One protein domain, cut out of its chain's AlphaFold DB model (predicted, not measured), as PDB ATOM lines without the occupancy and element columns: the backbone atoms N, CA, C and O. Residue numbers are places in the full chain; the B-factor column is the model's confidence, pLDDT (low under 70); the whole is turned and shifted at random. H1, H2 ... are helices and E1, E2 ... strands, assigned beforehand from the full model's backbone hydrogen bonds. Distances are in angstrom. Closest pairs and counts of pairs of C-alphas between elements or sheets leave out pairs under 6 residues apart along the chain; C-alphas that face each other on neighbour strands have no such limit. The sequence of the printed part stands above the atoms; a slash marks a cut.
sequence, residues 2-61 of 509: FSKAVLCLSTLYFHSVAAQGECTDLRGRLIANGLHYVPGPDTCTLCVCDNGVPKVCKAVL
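This is residues 2 to 61 of the 509 residues of the protein "uncharacterized protein LOC112052187 isoform X3" of Bicyclus anynana (UniProt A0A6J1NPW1). What shape appears first? One helix, H1, sticks out with residues 2 to 16 like an arm from a small body, which holds the hairpin of E1 and E2 and the looping stretch of residues 19 to 44 before it. What makes it up? The printed part has 60 residues, with one named helix and two named strands in the order H1, E1, E2; the sheet, E1 - E2, is antiparallel, and the class is mixed, helices and strands. How drawn out is it? It is only just extended, close to loose, with a radius of gyration of the C-alphas of 15.9 A and spans of 54 by 21 by 12 A, the arm making much of the length.

How does the helix stand? H1, residues 2 to 18, stands free over residues 2 to 16, and every O i to N i+4 pair in it is within hydrogen-bond range. How do the strands pair? E1, residues 45 to 50, and E2, residues 53 to 59, form a hairpin, antiparallel at 154 degrees. The C-alphas of Cys 47 and Cys 57 face each other at 3.9 A; N 48 and O 55 are within hydrogen-bond range at 2.8 A. H1 and E2 are apart. What ties the stretch between H1 and E1? Residues 36 to 37 pair antiparallel with residues 47 to 48 of E1, and residues 23 to 24 with residues 30 to 31.

Where does H1 run? It goes from C-alpha 2 at (42.151, 44.786, -9.388) to C-alpha 18, 24.0 A. Where are the strands? E1 begins at C-alpha 45 (20.742, 38.375, 33.053) and measures 15.4 A; E2 measures 17.0 A and ends at C-alpha 59 (24.155, 37.987, 36.381).

How large is it? The C-alphas of Phe 2 and Leu 61, the two farthest apart, are 54.4 A apart; the body without residues 2 to 16 spans 35 by 20 by 11 A. Which links are long, and is there a cut? H1 to E1 is a long link of 26 residues, E1 to E2 a tight one of 2, and the printed part has no cut. Where is confidence low? Residues 17 to 19 and 41 are under 70, against a mean pLDDT of the printed part of 86.4.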
ATOM      1  N   PHE A   2      42.480  44.068 -10.640       82.31
ATOM      2  CA  PHE A   2      42.151  44.786  -9.388       82.31
ATOM      3  C   PHE A   2      40.700  45.275  -9.220       82.31
ATOM      4  O   PHE A   2      40.101  44.981  -8.197       82.31
ATOM      5  N   SER A   3      40.090  45.932 -10.217       84.56
ATOM      6  CA  SER A   3      38.687  46.394 -10.130       84.56
ATOM      7  C   SER A   3      37.681  45.281  -9.768       84.56
ATOM      8  O   SER A   3      36.794  45.514  -8.951       84.56
ATOM      9  N   LYS A   4      37.856  44.049 -10.278       89.50
ATOM     10  CA  LYS A   4      37.014  42.902  -9.886       89.50
ATOM     11  C   LYS A   4      37.286  42.449  -8.447       89.50
ATOM     12  O   LYS A   4      36.345  42.106  -7.745       89.50
ATOM     13  N   ALA A   5      38.543  42.482  -8.000       89.56
ATOM     14  CA  ALA A   5      38.906  42.137  -6.624       89.56
ATOM     15  C   ALA A   5      38.352  43.158  -5.614       89.56
ATOM     16  O   ALA A   5      37.807  42.758  -4.592       89.56
ATOM     17  N   VAL A   6      38.410  44.456  -5.934       92.31
ATOM     18  CA  VAL A   6      37.813  45.534  -5.123       92.31
ATOM     19  C   VAL A   6      36.295  45.376  -5.032       92.31
ATOM     20  O   VAL A   6      35.753  45.497  -3.939       92.31
ATOM     21  N   LEU A   7      35.617  45.038  -6.136       90.81
ATOM     22  CA  LEU A   7      34.178  44.743  -6.128       90.81
ATOM     23  C   LEU A   7      33.818  43.507  -5.289       90.81
ATOM     24  O   LEU A   7      32.819  43.540  -4.586       90.81
ATOM     25  N   CYS A   8      34.621  42.439  -5.322       90.38
ATOM     26  CA  CYS A   8      34.383  41.265  -4.472       90.38
ATOM     27  C   CYS A   8      34.648  41.567  -2.988       90.38
ATOM     28  O   CYS A   8      33.895  41.130  -2.124       90.38
ATOM     29  N   LEU A   9      35.698  42.334  -2.676       89.06
ATOM     30  CA  LEU A   9      36.000  42.750  -1.306       89.06
ATOM     31  C   LEU A   9      34.917  43.674  -0.741       89.06
ATOM     32  O   LEU A   9      34.522  43.495   0.408       89.06
ATOM     33  N   SER A  10      34.397  44.618  -1.532       88.19
ATOM     34  CA  SER A  10      33.323  45.500  -1.069       88.19
ATOM     35  C   SER A  10      31.995  44.762  -0.899       88.19
ATOM     36  O   SER A  10      31.346  44.966   0.122       88.19
ATOM     37  N   THR A  11      31.598  43.858  -1.807       86.62
ATOM     38  CA  THR A  11      30.361  43.073  -1.618       86.62
ATOM     39  C   THR A  11      30.448  42.122  -0.428       86.62
ATOM     40  O   THR A  11      29.486  42.033   0.331       86.62
ATOM     41  N   LEU A  12      31.601  41.483  -0.191       83.75
ATOM     42  CA  LEU A  12      31.834  40.684   1.018       83.75
ATOM     43  C   LEU A  12      31.753  41.535   2.297       83.75
ATOM     44  O   LEU A  12      31.148  41.098   3.274       83.75
ATOM     45  N   TYR A  13      32.291  42.759   2.283       82.88
ATOM     46  CA  TYR A  13      32.213  43.687   3.418       82.88
ATOM     47  C   TYR A  13      30.785  44.208   3.657       82.88
ATOM     48  O   TYR A  13      30.343  44.330   4.796       82.88
ATOM     49  N   PHE A  14      30.011  44.462   2.598       76.62
ATOM     50  CA  PHE A  14      28.590  44.794   2.737       76.62
ATOM     51  C   PHE A  14      27.760  43.601   3.226       76.62
ATOM     52  O   PHE A  14      26.833  43.801   4.006       76.62
ATOM     53  N   HIS A  15      28.093  42.365   2.842       76.19
ATOM     54  CA  HIS A  15      27.436  41.173   3.384       76.19
ATOM     55  C   HIS A  15      27.788  40.911   4.855       76.19
ATOM     56  O   HIS A  15      26.889  40.557   5.610       76.19
ATOM     57  N   SER A  16      29.025  41.140   5.310       70.81
ATOM     58  CA  SER A  16      29.362  40.995   6.738       70.81
ATOM     59  C   SER A  16      28.739  42.084   7.625       70.81
ATOM     60  O   SER A  16      28.450  41.825   8.791       70.81
ATOM     61  N   VAL A  17      28.472  43.277   7.080       68.69
ATOM     62  CA  VAL A  17      27.695  44.327   7.765       68.69
ATOM     63  C   VAL A  17      26.185  44.041   7.727       68.69
ATOM     64  O   VAL A  17      25.505  44.261   8.723       68.69
ATOM     65  N   ALA A  18      25.651  43.510   6.624       64.50
ATOM     66  CA  ALA A  18      24.225  43.181   6.498       64.50
ATOM     67  C   ALA A  18      23.812  41.882   7.222       64.50
ATOM     68  O   ALA A  18      22.640  41.711   7.540       64.50
ATOM     69  N   ALA A  19      24.752  40.972   7.501       64.69
ATOM     70  CA  ALA A  19      24.508  39.729   8.242       64.69
ATOM     71  C   ALA A  19      24.445  39.911   9.774       64.69
ATOM     72  O   ALA A  19      24.376  38.926  10.512       64.69
ATOM     73  N   GLN A  20      24.478  41.152  10.272       75.88
ATOM     74  CA  GLN A  20      24.387  41.449  11.699       75.88
ATOM     75  C   GLN A  20      22.942  41.305  12.188       75.88
ATOM     76  O   GLN A  20      22.168  42.259  12.180       75.88
ATOM     77  N   GLY A  21      22.578  40.089  12.603       82.06
ATOM     78  CA  GLY A  21      21.264  39.803  13.177       82.06
ATOM     79  C   GLY A  21      20.950  40.661  14.409       82.06
ATOM     80  O   GLY A  21      21.818  40.931  15.240       82.06
ATOM     81  N   GLU A  22      19.687  41.057  14.540       89.56
ATOM     82  CA  GLU A  22      19.165  41.737  15.726       89.56
ATOM     83  C   GLU A  22      18.751  40.713  16.791       89.56
ATOM     84  O   GLU A  22      18.248  39.632  16.477       89.56
ATOM     85  N   CYS A  23      18.944  41.051  18.065       91.31
ATOM     86  CA  CYS A  23      18.512  40.220  19.188       91.31
ATOM     87  C   CYS A  23      17.136  40.659  19.706       91.31
ATOM     88  O   CYS A  23      16.738  41.806  19.525       91.31
ATOM     89  N   THR A  24      16.423  39.775  20.409       90.75
ATOM     90  CA  THR A  24      15.145  40.109  21.057       90.75
ATOM     91  C   THR A  24      15.283  40.195  22.580       90.75
ATOM     92  O   THR A  24      15.746  39.273  23.244       90.75
ATOM     93  N   ASP A  25      14.890  41.339  23.137       91.25
ATOM     94  CA  ASP A  25      14.721  41.584  24.577       91.25
ATOM     95  C   ASP A  25      13.468  40.864  25.105       91.25
ATOM     96  O   ASP A  25      12.501  40.702  24.361       91.25
ATOM     97  N   LEU A  26      13.433  40.537  26.405       86.50
ATOM     98  CA  LEU A  26      12.294  39.934  27.137       86.50
ATOM     99  C   LEU A  26      10.900  40.503  26.791       86.50
ATOM    100  O   LEU A  26       9.884  39.837  26.966       86.50
ATOM    101  N   ARG A  27      10.845  41.760  26.339       86.44
ATOM    102  CA  ARG A  27       9.635  42.512  25.967       86.44
ATOM    103  C   ARG A  27       9.287  42.425  24.470       86.44
ATOM    104  O   ARG A  27       8.518  43.251  23.988       86.44
ATOM    105  N   GLY A  28       9.896  41.507  23.718       88.50
ATOM    106  CA  GLY A  28       9.724  41.380  22.264       88.50
ATOM    107  C   GLY A  28      10.320  42.538  21.453       88.50
ATOM    108  O   GLY A  28       9.949  42.734  20.299       88.50
ATOM    109  N   ARG A  29      11.218  43.336  22.048       89.88
ATOM    110  CA  ARG A  29      11.853  44.482  21.375       89.88
ATOM    111  C   ARG A  29      13.116  44.028  20.655       89.88
ATOM    112  O   ARG A  29      13.931  43.332  21.256       89.88
ATOM    113  N   LEU A  30      13.286  44.467  19.412       91.88
ATOM    114  CA  LEU A  30      14.515  44.266  18.649       91.88
ATOM    115  C   LEU A  30      15.641  45.147  19.211       91.88
ATOM    116  O   LEU A  30      15.417  46.292  19.613       91.88
ATOM    117  N   ILE A  31      16.840  44.578  19.273       91.19
ATOM    118  CA  ILE A  31      18.057  45.174  19.815       91.19
ATOM    119  C   ILE A  31      19.158  45.025  18.768       91.19
ATOM    120  O   ILE A  31      19.490  43.910  18.361       91.19
ATOM    121  N   ALA A  32      19.740  46.153  18.364       91.06
ATOM    122  CA  ALA A  32      20.836  46.182  17.407       91.06
ATOM    123  C   ALA A  32      22.107  45.502  17.947       91.06
ATOM    124  O   ALA A  32      22.341  45.404  19.157       91.06
ATOM    125  N   ASN A  33      22.949  45.061  17.017       90.31
ATOM    126  CA  ASN A  33      24.204  44.382  17.301       90.31
ATOM    127  C   ASN A  33      25.130  45.197  18.231       90.31
ATOM    128  O   ASN A  33      25.202  46.423  18.141       90.31
ATOM    129  N   GLY A  34      25.842  44.519  19.133       89.00
ATOM    130  CA  GLY A  34      26.751  45.127  20.113       89.00
ATOM    131  C   GLY A  34      26.089  45.783  21.335       89.00
ATOM    132  O   GLY A  34      26.801  46.174  22.260       89.00
ATOM    133  N   LEU A  35      24.756  45.896  21.393       90.38
ATOM    134  CA  LEU A  35      24.050  46.497  22.534       90.38
ATOM    135  C   LEU A  35      23.752  45.495  23.659       90.38
ATOM    136  O   LEU A  35      23.612  44.290  23.440       90.38
ATOM    137  N   HIS A  36      23.610  46.014  24.881       91.56
ATOM    138  CA  HIS A  36      23.218  45.233  26.053       91.56
ATOM    139  C   HIS A  36      21.703  44.989  26.116       91.56
ATOM    140  O   HIS A  36      20.913  45.916  25.927       91.56
ATOM    141  N   TYR A  37      21.294  43.760  26.442       90.88
ATOM    142  CA  TYR A  37      19.888  43.364  26.586       90.88
ATOM    143  C   TYR A  37      19.701  42.190  27.555       90.88
ATOM    144  O   TYR A  37      20.676  41.587  28.008       90.88
ATOM    145  N   VAL A  38      18.440  41.870  27.861       92.19
ATOM    146  CA  VAL A  38      18.056  40.717  28.686       92.19
ATOM    147  C   VAL A  38      17.298  39.714  27.802       92.19
ATOM    148  O   VAL A  38      16.160  40.006  27.429       92.19
ATOM    149  N   PRO A  39      17.893  38.560  27.434       86.25
ATOM    150  CA  PRO A  39      17.230  37.555  26.592       86.25
ATOM    151  C   PRO A  39      16.145  36.762  27.341       86.25
ATOM    152  O   PRO A  39      15.239  36.219  26.718       86.25
ATOM    153  N   GLY A  40      16.222  36.706  28.675       79.94
ATOM    154  CA  GLY A  40      15.324  35.912  29.513       79.94
ATOM    155  C   GLY A  40      15.754  34.444  29.681       79.94
ATOM    156  O   GLY A  40      16.716  34.004  29.050       79.94
ATOM    157  N   PRO A  41      15.056  33.676  30.542       67.62
ATOM    158  CA  PRO A  41      13.877  34.079  31.320       67.62
ATOM    159  C   PRO A  41      14.205  34.966  32.534       67.62
ATOM    160  O   PRO A  41      13.352  35.727  32.983       67.62
ATOM    161  N   ASP A  42      15.439  34.909  33.039       77.44
ATOM    162  CA  ASP A  42      15.860  35.627  34.244       77.44
ATOM    163  C   ASP A  42      16.025  37.130  33.984       77.44
ATOM    164  O   ASP A  42      16.924  37.553  33.249       77.44
ATOM    165  N   THR A  43      15.217  37.962  34.648       83.56
ATOM    166  CA  THR A  43      15.234  39.429  34.481       83.56
ATOM    167  C   THR A  43      16.563  40.084  34.881       83.56
ATOM    168  O   THR A  43      16.830  41.212  34.469       83.56
ATOM    169  N   CYS A  44      17.412  39.378  35.635       88.88
ATOM    170  CA  CYS A  44      18.744  39.816  36.063       88.88
ATOM    171  C   CYS A  44      19.909  39.335  35.171       88.88
ATOM    172  O   CYS A  44      21.064  39.458  35.579       88.88
ATOM    173  N   THR A  45      19.662  38.791  33.974       90.88
ATOM    174  CA  THR A  45      20.742  38.375  33.053       90.88
ATOM    175  C   THR A  45      21.027  39.433  31.988       90.88
ATOM    176  O   THR A  45      20.280  39.583  31.029       90.88
ATOM    177  N   LEU A  46      22.131  40.173  32.127       91.19
ATOM    178  CA  LEU A  46      22.543  41.160  31.126       91.19
ATOM    179  C   LEU A  46      23.548  40.540  30.149       91.19
ATOM    180  O   LEU A  46      24.669  40.202  30.533       91.19
ATOM    181  N   CYS A  47      23.158  40.419  28.884       93.06
ATOM    182  CA  CYS A  47      23.988  39.931  27.783       93.06
ATOM    183  C   CYS A  47      24.297  41.060  26.792       93.06
ATOM    184  O   CYS A  47      23.658  42.110  26.810       93.06
ATOM    185  N   VAL A  48      25.271  40.840  25.912       93.50
ATOM    186  CA  VAL A  48      25.531  41.649  24.712       93.50
ATOM    187  C   VAL A  48      24.929  40.925  23.508       93.50
ATOM    188  O   VAL A  48      25.029  39.700  23.416       93.50
ATOM    189  N   CYS A  49      24.301  41.654  22.588       93.56
ATOM    190  CA  CYS A  49      23.894  41.105  21.299       93.56
ATOM    191  C   CYS A  49      25.110  40.939  20.381       93.56
ATOM    192  O   CYS A  49      25.830  41.909  20.162       93.56
ATOM    193  N   ASP A  50      25.329  39.743  19.832       92.44
ATOM    194  CA  ASP A  50      26.280  39.522  18.738       92.44
ATOM    195  C   ASP A  50      25.607  38.727  17.608       92.44
ATOM    196  O   ASP A  50      25.442  37.508  17.692       92.44
ATOM    197  N   ASN A  51      25.185  39.443  16.564       89.62
ATOM    198  CA  ASN A  51      24.520  38.943  15.351       89.62
ATOM    199  C   ASN A  51      23.313  38.025  15.639       89.62
ATOM    200  O   ASN A  51      23.205  36.925  15.100       89.62
ATOM    201  N   GLY A  52      22.413  38.464  16.523       87.44
ATOM    202  CA  GLY A  52      21.208  37.729  16.926       87.44
ATOM    203  C   GLY A  52      21.416  36.728  18.069       87.44
ATOM    204  O   GLY A  52      20.445  36.140  18.543       87.44
ATOM    205  N   VAL A  53      22.651  36.545  18.550       88.12
ATOM    206  CA  VAL A  53      22.993  35.590  19.619       88.12
ATOM    207  C   VAL A  53      23.411  36.334  20.898       88.12
ATOM    208  O   VAL A  53      24.211  37.268  20.823       88.12
ATOM    209  N   PRO A  54      22.930  35.949  22.100       89.62
ATOM    210  CA  PRO A  54      23.450  36.484  23.357       89.62
ATOM    211  C   PRO A  54      24.894  36.023  23.603       89.62
ATOM    212  O   PRO A  54      25.178  34.825  23.664       89.62
ATOM    213  N   LYS A  55      25.809  36.974  23.814       90.50
ATOM    214  CA  LYS A  55      27.187  36.721  24.266       90.50
ATOM    215  C   LYS A  55      27.514  37.532  25.520       90.50
ATOM    216  O   LYS A  55      26.840  38.502  25.847       90.50
ATOM    217  N   VAL A  56      28.562  37.119  26.237       88.44
ATOM    218  CA  VAL A  56      29.083  37.799  27.446       88.44
ATOM    219  C   VAL A  56      27.991  38.074  28.501       88.44
ATOM    220  O   VAL A  56      27.957  39.130  29.130       88.44
ATOM    221  N   CYS A  57      27.083  37.114  28.694       91.81
ATOM    222  CA  CYS A  57      26.032  37.193  29.705       91.81
ATOM    223  C   CYS A  57      26.610  37.242  31.125       91.81
ATOM    224  O   CYS A  57      27.481  36.445  31.481       91.81
ATOM    225  N   LYS A  58      26.095  38.160  31.946       91.19
ATOM    226  CA  LYS A  58      26.442  38.318  33.364       91.19
ATOM    227  C   LYS A  58      25.171  38.406  34.204       91.19
ATOM    228  O   LYS A  58      24.214  39.071  33.813       91.19
ATOM    229  N   ALA A  59      25.182  37.769  35.371       90.19
ATOM    230  CA  ALA A  59      24.155  37.987  36.381       90.19
ATOM    231  C   ALA A  59      24.373  39.353  37.052       90.19
ATOM    232  O   ALA A  59      25.479  39.657  37.508       90.19
ATOM    233  N   VAL A  60      23.324  40.167  37.113       88.94
ATOM    234  CA  VAL A  60      23.293  41.417  37.874       88.94
ATOM    235  C   VAL A  60      22.948  41.078  39.320       88.94
ATOM    236  O   VAL A  60      21.825  40.680  39.621       88.94
ATOM    237  N   LEU A  61      23.925  41.217  40.217       86.56
ATOM    238  CA  LEU A  61      23.709  41.125  41.660       86.56
ATOM    239  C   LEU A  61      23.478  42.538  42.201       86.56
ATOM    240  O   LEU A  61      24.309  43.420  42.001       86.56
TER     241      LEU A  61